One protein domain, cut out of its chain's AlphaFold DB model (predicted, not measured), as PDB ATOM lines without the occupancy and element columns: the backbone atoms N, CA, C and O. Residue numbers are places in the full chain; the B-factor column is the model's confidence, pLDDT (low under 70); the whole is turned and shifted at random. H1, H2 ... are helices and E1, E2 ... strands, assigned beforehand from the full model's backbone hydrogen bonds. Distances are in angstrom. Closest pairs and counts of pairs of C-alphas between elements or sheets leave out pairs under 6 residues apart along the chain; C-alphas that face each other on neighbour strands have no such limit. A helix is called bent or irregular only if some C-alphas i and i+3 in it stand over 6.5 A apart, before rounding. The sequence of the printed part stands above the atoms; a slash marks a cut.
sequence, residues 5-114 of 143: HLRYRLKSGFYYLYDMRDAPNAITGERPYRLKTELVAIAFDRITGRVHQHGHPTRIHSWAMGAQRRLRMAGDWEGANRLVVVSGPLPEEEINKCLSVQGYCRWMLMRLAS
ATOM      1  N   HIS A   5       3.264 -36.453  31.370       92.44
ATOM      2  CA  HIS A   5       2.581 -35.770  32.460       92.44
ATOM      3  C   HIS A   5       2.921 -34.281  32.542       92.44
ATOM      4  O   HIS A   5       2.301 -33.557  33.317       92.44
ATOM      5  N   LEU A   6       3.893 -33.797  31.769       95.56
ATOM      6  CA  LEU A   6       4.296 -32.398  31.796       95.56
ATOM      7  C   LEU A   6       3.439 -31.571  30.839       95.56
ATOM      8  O   LEU A   6       3.235 -31.933  29.682       95.56
ATOM      9  N   ARG A   7       2.949 -30.428  31.321       95.69
ATOM     10  CA  ARG A   7       2.124 -29.517  30.528       95.69
ATOM     11  C   ARG A   7       2.568 -28.077  30.723       95.69
ATOM     12  O   ARG A   7       2.594 -27.572  31.845       95.69
ATOM     13  N   TYR A   8       2.881 -27.406  29.624       96.12
ATOM     14  CA  TYR A   8       3.041 -25.960  29.602       96.12
ATOM     15  C   TYR A   8       1.680 -25.273  29.541       96.12
ATOM     16  O   TYR A   8       0.805 -25.720  28.802       96.12
ATOM     17  N   ARG A   9       1.522 -24.179  30.289       94.75
ATOM     18  CA  ARG A   9       0.403 -23.238  30.164       94.75
ATOM     19  C   ARG A   9       0.919 -21.811  30.056       94.75
ATOM     20  O   ARG A   9       1.765 -21.407  30.851       94.75
ATOM     21  N   LEU A  10       0.404 -21.049  29.106       93.56
ATOM     22  CA  LEU A  10       0.695 -19.640  28.920       93.56
ATOM     23  C   LEU A  10      -0.280 -18.810  29.763       93.56
ATOM     24  O   LEU A  10      -1.487 -18.822  29.537       93.56
ATOM     25  N   LYS A  11       0.243 -18.073  30.744       92.06
ATOM     26  CA  LYS A  11      -0.529 -17.152  31.590       92.06
ATOM     27  C   LYS A  11       0.196 -15.816  31.670       92.06
ATOM     28  O   LYS A  11       1.390 -15.783  31.955       92.06
ATOM     29  N   SER A  12      -0.513 -14.722  31.395       89.50
ATOM     30  CA  SER A  12       0.022 -13.351  31.487       89.50
ATOM     31  C   SER A  12       1.378 -13.165  30.781       89.50
ATOM     32  O   SER A  12       2.274 -12.511  31.301       89.50
ATOM     33  N   GLY A  13       1.559 -13.796  29.614       88.88
ATOM     34  CA  GLY A  13       2.790 -13.703  28.819       88.88
ATOM     35  C   GLY A  13       3.943 -14.624  29.242       88.88
ATOM     36  O   GLY A  13       4.972 -14.629  28.565       88.88
ATOM     37  N   PHE A  14       3.779 -15.439  30.289       93.94
ATOM     38  CA  PHE A  14       4.768 -16.420  30.745       93.94
ATOM     39  C   PHE A  14       4.272 -17.851  30.555       93.94
ATOM     40  O   PHE A  14       3.102 -18.157  30.785       93.94
ATOM     41  N   TYR A  15       5.183 -18.744  30.188       95.38
ATOM     42  CA  TYR A  15       4.956 -20.180  30.195       95.38
ATOM     43  C   TYR A  15       5.235 -20.741  31.586       95.38
ATOM     44  O   TYR A  15       6.311 -20.538  32.152       95.38
ATOM     45  N   TYR A  16       4.276 -21.500  32.093       96.69
ATOM     46  CA  TYR A  16       4.352 -22.242  33.340       96.69
ATOM     47  C   TYR A  16       4.343 -23.731  33.026       96.69
ATOM     48  O   TYR A  16       3.428 -24.211  32.362       96.69
ATOM     49  N   LEU A  17       5.352 -24.461  33.489       97.12
ATOM     50  CA  LEU A  17       5.410 -25.914  33.374       97.12
ATOM     51  C   LEU A  17       4.798 -26.547  34.616       97.12
ATOM     52  O   LEU A  17       5.286 -26.322  35.722       97.12
ATOM     53  N   TYR A  18       3.793 -27.385  34.426       96.00
ATOM     54  CA  TYR A  18       3.172 -28.174  35.480       96.00
ATOM     55  C   TYR A  18       3.442 -29.657  35.251       96.00
ATOM     56  O   TYR A  18       3.519 -30.098  34.105       96.00
ATOM     57  N   ASP A  19       3.544 -30.429  36.329       94.69
ATOM     58  CA  ASP A  19       3.384 -31.881  36.271       94.69
ATOM     59  C   ASP A  19       1.955 -32.218  36.688       94.69
ATOM     60  O   ASP A  19       1.498 -31.840  37.767       94.69
ATOM     61  N   MET A  20       1.222 -32.883  35.803       92.88
ATOM     62  CA  MET A  20      -0.190 -33.214  35.976       92.88
ATOM     63  C   MET A  20      -0.426 -34.299  37.035       92.88
ATOM     64  O   MET A  20      -1.569 -34.495  37.442       92.88
ATOM     65  N   ARG A  21       0.633 -34.950  37.532       92.12
ATOM     66  CA  ARG A  21       0.557 -35.906  38.647       92.12
ATOM     67  C   ARG A  21       0.547 -35.238  40.016       92.12
ATOM     68  O   ARG A  21       0.025 -35.823  40.955       92.12
ATOM     69  N   ASP A  22       1.101 -34.031  40.132       90.38
ATOM     70  CA  ASP A  22       1.174 -33.326  41.418       90.38
ATOM     71  C   ASP A  22      -0.258 -33.056  41.948       90.38
ATOM     72  O   ASP A  22      -1.192 -32.842  41.176       90.38
ATOM     73  N   ALA A  23      -0.519 -33.084  43.251       88.12
ATOM     74  CA  ALA A  23      -1.847 -32.682  43.726       88.12
ATOM     75  C   ALA A  23      -1.976 -31.148  43.646       88.12
ATOM     76  O   ALA A  23      -0.993 -30.437  43.886       88.12
ATOM     77  N   PRO A  24      -3.156 -30.595  43.319       91.12
ATOM     78  CA  PRO A  24      -3.443 -29.205  43.646       91.12
ATOM     79  C   PRO A  24      -3.287 -28.991  45.156       91.12
ATOM     80  O   PRO A  24      -3.610 -29.875  45.949       91.12
ATOM     81  N   ASN A  25      -2.790 -27.826  45.561       87.75
ATOM     82  CA  ASN A  25      -2.707 -27.466  46.969       87.75
ATOM     83  C   ASN A  25      -4.123 -27.427  47.570       87.75
ATOM     84  O   ASN A  25      -5.012 -26.791  47.010       87.75
ATOM     85  N   ALA A  26      -4.324 -28.089  48.712       86.25
ATOM     86  CA  ALA A  26      -5.625 -28.189  49.371       86.25
ATOM     87  C   ALA A  26      -6.200 -26.833  49.820       86.25
ATOM     88  O   ALA A  26      -7.413 -26.699  49.931       86.25
ATOM     89  N   ILE A  27      -5.346 -25.834  50.065       87.19
ATOM     90  CA  ILE A  27      -5.756 -24.510  50.552       87.19
ATOM     91  C   ILE A  27      -6.022 -23.560  49.382       87.19
ATOM     92  O   ILE A  27      -7.053 -22.898  49.339       87.19
ATOM     93  N   THR A  28      -5.094 -23.478  48.425       88.00
ATOM     94  CA  THR A  28      -5.188 -22.503  47.323       88.00
ATOM     95  C   THR A  28      -5.856 -23.063  46.068       88.00
ATOM     96  O   THR A  28      -6.171 -22.304  45.157       88.00
ATOM     97  N   GLY A  29      -6.024 -24.383  45.965       86.81
ATOM     98  CA  GLY A  29      -6.484 -25.064  44.750       86.81
ATOM     99  C   GLY A  29      -5.483 -25.016  43.589       86.81
ATOM    100  O   GLY A  29      -5.739 -25.582  42.525       86.81
ATOM    101  N   GLU A  30      -4.331 -24.360  43.760       86.56
ATOM    102  CA  GLU A  30      -3.338 -24.200  42.706       86.56
ATOM    103  C   GLU A  30      -2.324 -25.340  42.695       86.56
ATOM    104  O   GLU A  30      -1.883 -25.849  43.725       86.56
ATOM    105  N   ARG A  31      -1.906 -25.723  41.491       91.75
ATOM    106  CA  ARG A  31      -0.850 -26.712  41.279       91.75
ATOM    107  C   ARG A  31       0.520 -26.026  41.300       91.75
ATOM    108  O   ARG A  31       0.662 -24.998  40.630       91.75
ATOM    109  N   PRO A  32       1.541 -26.585  41.974       92.50
ATOM    110  CA  PRO A  32       2.891 -26.039  41.906       92.50
ATOM    111  C   PRO A  32       3.422 -26.113  40.469       92.50
ATOM    112  O   PRO A  32       3.267 -27.121  39.778       92.50
ATOM    113  N   TYR A  33       4.048 -25.033  40.001       93.94
ATOM    114  CA  TYR A  33       4.762 -25.039  38.727       93.94
ATOM    115  C   TYR A  33       6.234 -25.393  38.954       93.94
ATOM    116  O   TYR A  33       6.857 -24.971  39.924       93.94
ATOM    117  N   ARG A  34       6.816 -26.137  38.015       94.38
ATOM    118  CA  ARG A  34       8.233 -26.535  38.023       94.38
ATOM    119  C   ARG A  34       9.143 -25.518  37.347       94.38
ATOM    120  O   ARG A  34      10.342 -25.487  37.599       94.38
ATOM    121  N   LEU A  35       8.582 -24.712  36.448       96.12
ATOM    122  CA  LEU A  35       9.299 -23.688  35.698       96.12
ATOM    123  C   LEU A  35       8.340 -22.556  35.334       96.12
ATOM    124  O   LEU A  35       7.233 -22.824  34.878       96.12
ATOM    125  N   LYS A  36       8.803 -21.313  35.474       96.56
ATOM    126  CA  LYS A  36       8.196 -20.114  34.888       96.56
ATOM    127  C   LYS A  36       9.224 -19.477  33.956       96.56
ATOM    128  O   LYS A  36      10.363 -19.268  34.365       96.56
ATOM    129  N   THR A  37       8.858 -19.189  32.711       95.50
ATOM    130  CA  THR A  37       9.775 -18.579  31.738       95.50
ATOM    131  C   THR A  37       9.028 -17.819  30.648       95.50
ATOM    132  O   THR A  37       7.883 -18.132  30.333       95.50
ATOM    133  N   GLU A  38       9.656 -16.804  30.064       93.38
ATOM    134  CA  GLU A  38       9.056 -16.018  28.984       93.38
ATOM    135  C   GLU A  38       9.044 -16.748  27.647       93.38
ATOM    136  O   GLU A  38       8.142 -16.528  26.845       93.38
ATOM    137  N   LEU A  39      10.035 -17.596  27.391       93.56
ATOM    138  CA  LEU A  39      10.196 -18.344  26.149       93.56
ATOM    139  C   LEU A  39      10.537 -19.786  26.488       93.56
ATOM    140  O   LEU A  39      11.114 -20.070  27.534       93.56
ATOM    141  N   VAL A  40      10.221 -20.701  25.582       95.25
ATOM    142  CA  VAL A  40      10.560 -22.114  25.745       95.25
ATOM    143  C   VAL A  40      11.513 -22.519  24.637       95.25
ATOM    144  O   VAL A  40      11.344 -22.139  23.479       95.25
ATOM    145  N   ALA A  41      12.526 -23.294  25.008       97.19
ATOM    146  CA  ALA A  41      13.362 -24.027  24.080       97.19
ATOM    147  C   ALA A  41      13.153 -25.530  24.249       97.19
ATOM    148  O   ALA A  41      12.960 -26.013  25.368       97.19
ATOM    149  N   ILE A  42      13.232 -26.259  23.141       97.44
ATOM    150  CA  ILE A  42      13.139 -27.717  23.090       97.44
ATOM    151  C   ILE A  42      14.357 -28.224  22.326       97.44
ATOM    152  O   ILE A  42      14.595 -27.825  21.185       97.44
ATOM    153  N   ALA A  43      15.128 -29.100  22.963       98.19
ATOM    154  CA  ALA A  43      16.239 -29.808  22.355       98.19
ATOM    155  C   ALA A  43      15.830 -31.243  22.016       98.19
ATOM    156  O   ALA A  43      15.352 -31.983  22.883       98.19
ATOM    157  N   PHE A  44      16.032 -31.643  20.767       97.69
ATOM    158  CA  PHE A  44      15.598 -32.936  20.246       97.69
ATOM    159  C   PHE A  44      16.518 -33.433  19.127       97.69
ATOM    160  O   PHE A  44      17.301 -32.671  18.565       97.69
ATOM    161  N   ASP A  45      16.432 -34.720  18.808       97.19
ATOM    162  CA  ASP A  45      17.115 -35.305  17.653       97.19
ATOM    163  C   ASP A  45      16.326 -35.005  16.368       97.19
ATOM    164  O   ASP A  45      15.135 -35.306  16.266       97.19
ATOM    165  N   ARG A  46      16.982 -34.405  15.372       96.62
ATOM    166  CA  ARG A  46      16.337 -33.922  14.141       96.62
ATOM    167  C   ARG A  46      15.743 -35.019  13.250       96.62
ATOM    168  O   ARG A  46      14.885 -34.702  12.430       96.62
ATOM    169  N   ILE A  47      16.194 -36.270  13.362       95.31
ATOM    170  CA  ILE A  47      15.743 -37.387  12.511       95.31
ATOM    171  C   ILE A  47      14.605 -38.148  13.185       95.31
ATOM    172  O   ILE A  47      13.590 -38.453  12.558       95.31
ATOM    173  N   THR A  48      14.763 -38.452  14.469       95.31
ATOM    174  CA  THR A  48      13.786 -39.224  15.247       95.31
ATOM    175  C   THR A  48      12.702 -38.341  15.860       95.31
ATOM    176  O   THR A  48      11.640 -38.835  16.224       95.31
ATOM    177  N   GLY A  49      12.964 -37.039  16.006       95.44
ATOM    178  CA  GLY A  49      12.114 -36.096  16.731       95.44
ATOM    179  C   GLY A  49      12.058 -36.358  18.240       95.44
ATOM    180  O   GLY A  49      11.182 -35.819  18.913       95.44
ATOM    181  N   ARG A  50      12.955 -37.193  18.783       95.31
ATOM    182  CA  ARG A  50      12.999 -37.518  20.213       95.31
ATOM    183  C   ARG A  50      13.459 -36.307  21.018       95.31
ATOM    184  O   ARG A  50      14.570 -35.824  20.826       95.31
ATOM    185  N   VAL A  51      12.634 -35.870  21.967       96.69
ATOM    186  CA  VAL A  51      12.996 -34.808  22.915       96.69
ATOM    187  C   VAL A  51      14.032 -35.319  23.913       96.69
ATOM    188  O   VAL A  51      13.874 -36.386  24.511       96.69
ATOM    189  N   HIS A  52      15.084 -34.531  24.110       96.25
ATOM    190  CA  HIS A  52      16.099 -34.770  25.132       96.25
ATOM    191  C   HIS A  52      15.933 -33.840  26.333       96.25
ATOM    192  O   HIS A  52      16.052 -34.294  27.469       96.25
ATOM    193  N   GLN A  53      15.671 -32.555  26.084       97.00
ATOM    194  CA  GLN A  53      15.559 -31.511  27.105       97.00
ATOM    195  C   GLN A  53      14.609 -30.403  26.643       97.00
ATOM    196  O   GLN A  53      14.466 -30.158  25.448       97.00
ATOM    197  N   HIS A  54      13.999 -29.694  27.588       97.12
ATOM    198  CA  HIS A  54      13.202 -28.500  27.316       97.12
ATOM    199  C   HIS A  54      13.213 -27.555  28.523       97.12
ATOM    200  O   HIS A  54      13.474 -27.977  29.651       97.12
ATOM    201  N   GLY A  55      12.951 -26.267  28.307       96.88
ATOM    202  CA  GLY A  55      12.947 -25.278  29.384       96.88
ATOM    203  C   GLY A  55      13.389 -23.891  28.941       96.88
ATOM    204  O   GLY A  55      13.184 -23.505  27.793       96.88
ATOM    205  N   HIS A  56      13.989 -23.141  29.868       97.06
ATOM    206  CA  HIS A  56      14.489 -21.793  29.596       97.06
ATOM    207  C   HIS A  56      15.571 -21.819  28.497       97.06
ATOM    208  O   HIS A  56      16.546 -22.561  28.661       97.06
ATOM    209  N   PRO A  57      15.484 -20.982  27.440       97.44
ATOM    210  CA  PRO A  57      16.380 -21.040  26.287       97.44
ATOM    211  C   PRO A  57      17.861 -21.105  26.639       97.44
ATOM    212  O   PRO A  57      18.531 -22.052  26.238       97.44
ATOM    213  N   THR A  58      18.353 -20.184  27.470       97.00
ATOM    214  CA  THR A  58      19.762 -20.160  27.898       97.00
ATOM    215  C   THR A  58      20.228 -21.504  28.463       97.00
ATOM    216  O   THR A  58      21.246 -22.033  28.027       97.00
ATOM    217  N   ARG A  59      19.448 -22.123  29.364       97.56
ATOM    218  CA  ARG A  59      19.808 -23.404  29.990       97.56
ATOM    219  C   ARG A  59      19.856 -24.539  28.969       97.56
ATOM    220  O   ARG A  59      20.745 -25.384  29.037       97.56
ATOM    221  N   ILE A  60      18.911 -24.556  28.032       98.12
ATOM    222  CA  ILE A  60      18.813 -25.604  27.013       98.12
ATOM    223  C   ILE A  60      19.918 -25.468  25.969       98.12
ATOM    224  O   ILE A  60      20.531 -26.472  25.619       98.12
ATOM    225  N   HIS A  61      20.241 -24.248  25.539       97.81
ATOM    226  CA  HIS A  61      21.379 -24.000  24.655       97.81
ATOM    227  C   HIS A  61      22.704 -24.398  25.320       97.81
ATOM    228  O   HIS A  61      23.471 -25.155  24.725       97.81
ATOM    229  N   SER A  62      22.951 -23.985  26.570       98.12
ATOM    230  CA  SER A  62      24.157 -24.389  27.310       98.12
ATOM    231  C   SER A  62      24.249 -25.908  27.479       98.12
ATOM    232  O   SER A  62      25.308 -26.496  27.250       98.12
ATOM    233  N   TRP A  63      23.138 -26.565  27.828       98.31
ATOM    234  CA  TRP A  63      23.088 -28.023  27.916       98.31
ATOM    235  C   TRP A  63      23.401 -28.685  26.568       98.31
ATOM    236  O   TRP A  63      24.206 -29.618  26.530       98.31
ATOM    237  N   ALA A  64      22.811 -28.199  25.473       98.31
ATOM    238  CA  ALA A  64      22.985 -28.770  24.142       98.31
ATOM    239  C   ALA A  64      24.436 -28.657  23.665       98.31
ATOM    240  O   ALA A  64      24.989 -29.642  23.188       98.31
ATOM    241  N   MET A  65      25.089 -27.510  23.878       97.94
ATOM    242  CA  MET A  65      26.513 -27.338  23.567       97.94
ATOM    243  C   MET A  65      27.386 -28.347  24.323       97.94
ATOM    244  O   MET A  65      28.264 -28.984  23.736       97.94
ATOM    245  N   GLY A  66      27.116 -28.551  25.617       98.31
ATOM    246  CA  GLY A  66      27.809 -29.560  26.418       98.31
ATOM    247  C   GLY A  66      27.535 -30.992  25.942       98.31
ATOM    248  O   GLY A  66      28.452 -31.811  25.896       98.31
ATOM    249  N   ALA A  67      26.294 -31.301  25.563       98.00
ATOM    250  CA  ALA A  67      25.908 -32.611  25.045       98.00
ATOM    251  C   ALA A  67      26.574 -32.918  23.696       98.00
ATOM    252  O   ALA A  67      27.177 -33.978  23.549       98.00
ATOM    253  N   GLN A  68      26.552 -31.973  22.754       98.38
ATOM    254  CA  GLN A  68      27.235 -32.103  21.466       98.38
ATOM    255  C   GLN A  68      28.742 -32.283  21.641       98.38
ATOM    256  O   GLN A  68      29.334 -33.134  20.985       98.38
ATOM    257  N   ARG A  69      29.371 -31.521  22.548       98.31
ATOM    258  CA  ARG A  69      30.797 -31.687  22.855       98.31
ATOM    259  C   ARG A  69      31.098 -33.107  23.335       98.31
ATOM    260  O   ARG A  69      32.013 -33.724  22.806       98.31
ATOM    261  N   ARG A  70      30.318 -33.638  24.284       98.31
ATOM    262  CA  ARG A  70      30.499 -35.012  24.788       98.31
ATOM    263  C   ARG A  70      30.341 -36.064  23.690       98.31
ATOM    264  O   ARG A  70      31.156 -36.973  23.626       98.31
ATOM    265  N   LEU A  71      29.345 -35.916  22.815       97.94
ATOM    266  CA  LEU A  71      29.136 -36.827  21.682       97.94
ATOM    267  C   LEU A  71      30.333 -36.819  20.723       97.94
ATOM    268  O   LEU A  71      30.845 -37.879  20.380       97.94
ATOM    269  N   ARG A  72      30.858 -35.635  20.380       98.00
ATOM    270  CA  ARG A  72      32.060 -35.508  19.536       98.00
ATOM    271  C   ARG A  72      33.297 -36.129  20.181       98.00
ATOM    272  O   ARG A  72      34.048 -36.815  19.500       98.00
ATOM    273  N   MET A  73      33.495 -35.931  21.486       98.19
ATOM    274  CA  MET A  73      34.609 -36.552  22.219       98.19
ATOM    275  C   MET A  73      34.496 -38.081  22.273       98.19
ATOM    276  O   MET A  73      35.513 -38.759  22.314       98.19
ATOM    277  N   ALA A  74      33.276 -38.619  22.229       97.88
ATOM    278  CA  ALA A  74      33.019 -40.051  22.120       97.88
ATOM    279  C   ALA A  74      33.105 -40.588  20.673       97.88
ATOM    280  O   ALA A  74      32.852 -41.768  20.451       97.88
ATOM    281  N   GLY A  75      33.425 -39.742  19.686       98.25
ATOM    282  CA  GLY A  75      33.487 -40.109  18.267       98.25
ATOM    283  C   GLY A  75      32.137 -40.121  17.537       98.25
ATOM    284  O   GLY A  75      32.111 -40.335  16.327       98.25
ATOM    285  N   ASP A  76      31.020 -39.837  18.215       97.69
ATOM    286  CA  ASP A  76      29.683 -39.764  17.608       97.69
ATOM    287  C   ASP A  76      29.395 -38.361  17.050       97.69
ATOM    288  O   ASP A  76      28.622 -37.560  17.590       97.69
ATOM    289  N   TRP A  77      30.064 -38.040  15.944       97.38
ATOM    290  CA  TRP A  77      29.895 -36.768  15.239       97.38
ATOM    291  C   TRP A  77      28.488 -36.598  14.674       97.38
ATOM    292  O   TRP A  77      27.913 -35.510  14.752       97.38
ATOM    293  N   GLU A  78      27.918 -37.677  14.139       96.94
ATOM    294  CA  GLU A  78      26.587 -37.643  13.548       96.94
ATOM    295  C   GLU A  78      25.527 -37.399  14.625       96.94
ATOM    296  O   GLU A  78      24.694 -36.507  14.476       96.94
ATOM    297  N   GLY A  79      25.592 -38.091  15.766       96.38
ATOM    298  CA  GLY A  79      24.705 -37.829  16.899       96.38
ATOM    299  C   GLY A  79      24.791 -36.392  17.404       96.38
ATOM    300  O   GLY A  79      23.758 -35.776  17.682       96.38
ATOM    301  N   ALA A  80      25.994 -35.812  17.454       97.56
ATOM    302  CA  ALA A  80      26.160 -34.403  17.806       97.56
ATOM    303  C   ALA A  80      25.458 -33.467  16.804       97.56
ATOM    304  O   ALA A  80      24.789 -32.518  17.216       97.56
ATOM    305  N   ASN A  81      25.576 -33.744  15.503       96.94
ATOM    306  CA  ASN A  81      24.958 -32.951  14.437       96.94
ATOM    307  C   ASN A  81      23.434 -33.133  14.364       96.94
ATOM    308  O   ASN A  81      22.720 -32.238  13.902       96.94
ATOM    309  N   ARG A  82      22.913 -34.269  14.836       97.19
ATOM    310  CA  ARG A  82      21.469 -34.510  14.920       97.19
ATOM    311  C   ARG A  82      20.795 -33.745  16.053       97.19
ATOM    312  O   ARG A  82      19.602 -33.468  15.937       97.19
ATOM    313  N   LEU A  83      21.512 -33.396  17.124       97.75
ATOM    314  CA  LEU A  83      20.937 -32.650  18.243       97.75
ATOM    315  C   LEU A  83      20.688 -31.189  17.848       97.75
ATOM    316  O   LEU A  83      21.627 -30.416  17.667       97.75
ATOM    317  N   VAL A  84      19.416 -30.806  17.782       97.06
ATOM    318  CA  VAL A  84      18.970 -29.449  17.449       97.06
ATOM    319  C   VAL A  84      18.235 -28.817  18.624       97.06
ATOM    320  O   VAL A  84      17.609 -29.512  19.424       97.06
ATOM    321  N   VAL A  85      18.300 -27.488  18.724       97.75
ATOM    322  CA  VAL A  85      17.546 -26.697  19.703       97.75
ATOM    323  C   VAL A  85      16.684 -25.701  18.952       97.75
ATOM    324  O   VAL A  85      17.197 -24.912  18.164       97.75
ATOM    325  N   VAL A  86      15.383 -25.722  19.220       95.31
ATOM    326  CA  VAL A  86      14.433 -24.728  18.715       95.31
ATOM    327  C   VAL A  86      13.952 -23.897  19.893       95.31
ATOM    328  O   VAL A  86      13.542 -24.458  20.907       95.31
ATOM    329  N   SER A  87      14.004 -22.574  19.767       92.88
ATOM    330  CA  SER A  87      13.565 -21.626  20.791       92.88
ATOM    331  C   SER A  87      12.777 -20.476  20.166       92.88
ATOM    332  O   SER A  87      12.987 -20.120  19.007       92.88
ATOM    333  N   GLY A  88      11.829 -19.916  20.919       87.38
ATOM    334  CA  GLY A  88      11.027 -18.780  20.467       87.38
ATOM    335  C   GLY A  88       9.660 -18.695  21.147       87.38
ATOM    336  O   GLY A  88       9.375 -19.464  22.072       87.38
ATOM    337  N   PRO A  89       8.798 -17.754  20.715       87.75
ATOM    338  CA  PRO A  89       7.428 -17.619  21.205       87.75
ATOM    339  C   PRO A  89       6.534 -18.695  20.567       87.75
ATOM    340  O   PRO A  89       5.641 -18.396  19.772       87.75
ATOM    341  N   LEU A  90       6.837 -19.958  20.872       89.38
ATOM    342  CA  LEU A  90       6.157 -21.125  20.322       89.38
ATOM    343  C   LEU A  90       4.737 -21.226  20.908       89.38
ATOM    344  O   LEU A  90       4.561 -21.021  22.112       89.38
ATOM    345  N   PRO A  91       3.711 -21.561  20.115       90.75
ATOM    346  CA  PRO A  91       2.376 -21.797  20.651       90.75
ATOM    347  C   PRO A  91       2.370 -22.855  21.758       90.75
ATOM    348  O   PRO A  91       3.030 -23.887  21.635       90.75
ATOM    349  N   GLU A  92       1.578 -22.627  22.812       92.38
ATOM    350  CA  GLU A  92       1.419 -23.580  23.923       92.38
ATOM    351  C   GLU A  92       1.068 -24.985  23.416       92.38
ATOM    352  O   GLU A  92       1.633 -25.981  23.871       92.38
ATOM    353  N   GLU A  93       0.156 -25.060  22.449       91.50
ATOM    354  CA  GLU A  93      -0.302 -26.319  21.872       91.50
ATOM    355  C   GLU A  93       0.839 -27.094  21.197       91.50
ATOM    356  O   GLU A  93       0.987 -28.295  21.421       91.50
ATOM    357  N   GLU A  94       1.684 -26.414  20.422       93.12
ATOM    358  CA  GLU A  94       2.779 -27.045  19.678       93.12
ATOM    359  C   GLU A  94       3.890 -27.513  20.629       93.12
ATOM    360  O   GLU A  94       4.399 -28.626  20.478       93.12
ATOM    361  N   ILE A  95       4.198 -26.728  21.673       94.25
ATOM    362  CA  ILE A  95       5.113 -27.147  22.747       94.25
ATOM    363  C   ILE A  95       4.586 -28.425  23.408       94.25
ATOM    364  O   ILE A  95       5.322 -29.392  23.587       94.25
ATOM    365  N   ASN A  96       3.303 -28.454  23.760       95.56
ATOM    366  CA  ASN A  96       2.717 -29.596  24.446       95.56
ATOM    367  C   ASN A  96       2.639 -30.846  23.556       95.56
ATOM    368  O   ASN A  96       2.904 -31.945  24.042       95.56
ATOM    369  N   LYS A  97       2.360 -30.698  22.253       94.81
ATOM    370  CA  LYS A  97       2.444 -31.805  21.284       94.81
ATOM    371  C   LYS A  97       3.863 -32.361  21.175       94.81
ATOM    372  O   LYS A  97       4.016 -33.576  21.102       94.81
ATOM    373  N   CYS A  98       4.893 -31.512  21.233       94.88
ATOM    374  CA  CYS A  98       6.289 -31.963  21.266       94.88
ATOM    375  C   CYS A  98       6.594 -32.867  22.470       94.88
ATOM    376  O   CYS A  98       7.413 -33.775  22.353       94.88
ATOM    377  N   LEU A  99       5.952 -32.628  23.618       94.69
ATOM    378  CA  LEU A  99       6.149 -33.430  24.829       94.69
ATOM    379  C   LEU A  99       5.338 -34.732  24.822       94.69
ATOM    380  O   LEU A  99       5.808 -35.735  25.355       94.69
ATOM    381  N   SER A 100       4.134 -34.723  24.241       93.31
ATOM    382  CA  SER A 100       3.205 -35.856  24.323       93.31
ATOM    383  C   SER A 100       3.206 -36.780  23.104       93.31
ATOM    384  O   SER A 100       2.809 -37.934  23.228       93.31
ATOM    385  N   VAL A 101       3.605 -36.296  21.923       93.50
ATOM    386  CA  VAL A 101       3.585 -37.068  20.671       93.50
ATOM    387  C   VAL A 101       5.012 -37.360  20.225       93.50
ATOM    388  O   VAL A 101       5.772 -36.464  19.849       93.50
ATOM    389  N   GLN A 102       5.378 -38.640  20.230       89.81
ATOM    390  CA  GLN A 102       6.701 -39.074  19.797       89.81
ATOM    391  C   GLN A 102       6.962 -38.674  18.338       89.81
ATOM    392  O   GLN A 102       6.138 -38.897  17.454       89.81
ATOM    393  N   GLY A 103       8.128 -38.078  18.083       92.56
ATOM    394  CA  GLY A 103       8.551 -37.673  16.741       92.56
ATOM    395  C   GLY A 103       7.962 -36.349  16.250       92.56
ATOM    396  O   GLY A 103       8.399 -35.838  15.219       92.56
ATOM    397  N   TYR A 104       7.035 -35.738  16.993       95.06
ATOM    398  CA  TYR A 104       6.368 -34.510  16.566       95.06
ATOM    399  C   TYR A 104       7.333 -33.338  16.346       95.06
ATOM    400  O   TYR A 104       7.170 -32.582  15.389       95.06
ATOM    401  N   CYS A 105       8.394 -33.226  17.152       95.19
ATOM    402  CA  CYS A 105       9.406 -32.178  16.999       95.19
ATOM    403  C   CYS A 105      10.042 -32.149  15.604       95.19
ATOM    404  O   CYS A 105      10.350 -31.074  15.096       95.19
ATOM    405  N   ARG A 106      10.207 -33.315  14.961       94.81
ATOM    406  CA  ARG A 106      10.713 -33.403  13.583       94.81
ATOM    407  C   ARG A 106       9.764 -32.706  12.613       94.81
ATOM    408  O   ARG A 106      10.204 -31.943  11.760       94.81
ATOM    409  N   TRP A 107       8.469 -32.976  12.737       92.50
ATOM    410  CA  TRP A 107       7.460 -32.363  11.883       92.50
ATOM    411  C   TRP A 107       7.331 -30.862  12.159       92.50
ATOM    412  O   TRP A 107       7.305 -30.067  11.220       92.50
ATOM    413  N   MET A 108       7.345 -30.465  13.437       92.94
ATOM    414  CA  MET A 108       7.354 -29.057  13.835       92.94
ATOM    415  C   MET A 108       8.543 -28.319  13.204       92.94
ATOM    416  O   MET A 108       8.347 -27.256  12.622       92.94
ATOM    417  N   LEU A 109       9.750 -28.902  13.248       92.94
ATOM    418  CA  LEU A 109      10.967 -28.328  12.664       92.94
ATOM    419  C   LEU A 109      10.801 -27.992  11.176       92.94
ATOM    420  O   LEU A 109      11.186 -26.906  10.753       92.94
ATOM    421  N   MET A 110      10.198 -28.893  10.394       90.88
ATOM    422  CA  MET A 110       9.983 -28.690   8.954       90.88
ATOM    423  C   MET A 110       9.002 -27.553   8.648       90.88
ATOM    424  O   MET A 110       9.045 -26.981   7.563       90.88
ATOM    425  N   ARG A 111       8.114 -27.228   9.592       90.62
ATOM    426  CA  ARG A 111       7.030 -26.265   9.391       90.62
ATOM    427  C   ARG A 111       7.220 -24.958  10.160       90.62
ATOM    428  O   ARG A 111       6.356 -24.088  10.050       90.62
ATOM    429  N   LEU A 112       8.335 -24.800  10.884       86.75
ATOM    430  CA  LEU A 112       8.607 -23.637  11.736       86.75
ATOM    431  C   LEU A 112       8.287 -22.324  11.025       86.75
ATOM    432  O   LEU A 112       7.459 -21.578  11.521       86.75
ATOM    433  N   ALA A 113       8.821 -22.103   9.821       83.88
ATOM    434  CA  ALA A 113       8.635 -20.859   9.068       83.88
ATOM    435  C   ALA A 113       7.162 -20.476   8.800       83.88
ATOM    436  O   ALA A 113       6.841 -19.296   8.726       83.88
ATOM    437  N   SER A 114       6.267 -21.459   8.679       81.38
ATOM    438  CA  SER A 114       4.839 -21.256   8.371       81.38
ATOM    439  C   SER A 114       3.913 -21.383   9.585       81.38
ATOM    440  O   SER A 114       2.695 -21.258   9.463       81.38
TER     441      SER A 114
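What this domain is: This is residues 5 to 114 of the 143 residues of an uncharacterized protein of Comamonas testosteroni (UniProt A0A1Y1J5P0). Two small three-stranded antiparallel sheets, E1 E2 E3 and E5 E4 E6, follow one another along an elongated body, and H3 bridges them, packing on E1 of the first and over a face of the second. The second sheet is the filling of three layers, with the long helix H1 on one face and H3 and H4 on the other; residues 25 to 30, in the link from E2 to E3, stick out at one end of the body, and the turn of the helical hairpin of H1 and H2 lies at the far end. The printed part has 110 residues with four named helices and six named strands, in the order E1 E2 E3 E4 E5 H1 H2 E6 H3 H4, of mixed class. It is only just compact, close to loose, with a radius of gyration of the C-alphas of 15.3 A and spans of 53 by 32 by 22 A.

How they stand to each other: E1, residues 6 to 11, E2, residues 14 to 19, and E3, residues 33 to 37, form a meander, each strand the antiparallel neighbour of the one before. E1 and E2 are a hairpin, with N 9 and O 16 2.8 A apart; E2 and E3 are another, with N 17 and O 35 at 2.9 A. E4, residues 40 to 45, meets E3 only through their link. E4 is the inner strand of the sheet E5 E4 E6; it forms a hairpin with E5, residues 51 to 55, where N 43 and O 53 are 2.8 A apart. On its other side is E6, residues 83 to 88, antiparallel to E4, with N 42 and O 86 at 2.9 A. E5 and E6, with H1, residues 57 to 73, and H2, residues 77 to 82, between them in the chain, make a split strand-helix-strand unit: the two strands run the same way with E4 between them, and the crossover is right-handed. H1 is on this sheet at a height of 9.0 A, along the strands, at 2 degrees to E4 on the local plane. H1 and H2 are a helical hairpin; they touch through residues 67 to 72 of H1 alone, closest at the C-alphas of Gln 68 and Ala 80, 4.5 A apart, with a shallow tilt of 27 degrees, opposite ways. H2 only grazes the sheet, with residues 79 to 82. H3, residues 92 to 100, lies over E1, along the strands, at a height of 7.0 A; the closest C-alphas, of Arg 7 and Asn 96, are 6.1 A apart. H3 is also on the sheet E5 E4 E6, at a height of 10.0 A, on the opposite face from H1. H4, residues 104 to 114, is on the same face as H3, over E4 and E6 at a height of 11.0 A, slantwise to the strands. H3 and H4 are a helical hairpin and touch, closest at the C-alphas of Cys 98 and Cys 105, 5.3 A apart, with a shallow tilt of 24 degrees, opposite ways. In H1, H2 and H3 every O i to N i+4 pair is within hydrogen-bond range; in H4 it is 5 of 7.

Where its parts are: E1 begins at C-alpha 6, (4.296, -32.398, 31.796), and is 16.0 A long. E2 is 16.5 A, E4 16.8 A and E6 17.2 A long, while E3 and E5 have five residues each. H1 runs 24.3 A from C-alpha 57 at (16.380, -21.040, 26.287). H2 has six residues, and H3 is 12.4 A long. H4, 15.7 A long, ends at C-alpha 114, (4.839, -21.256, 8.371); it is irregular, with C-alphas 110 and 113 7.9 A apart.

The domain as a whole: The two C-alphas farthest apart, of Ile 27 and Gly 75, are 53.2 A apart. The printed part has no cut. The link from E2 to E3, 13 residues, is long, and the other links are tight. The mean pLDDT of the printed part is 94.3, and no printed residue is under 70.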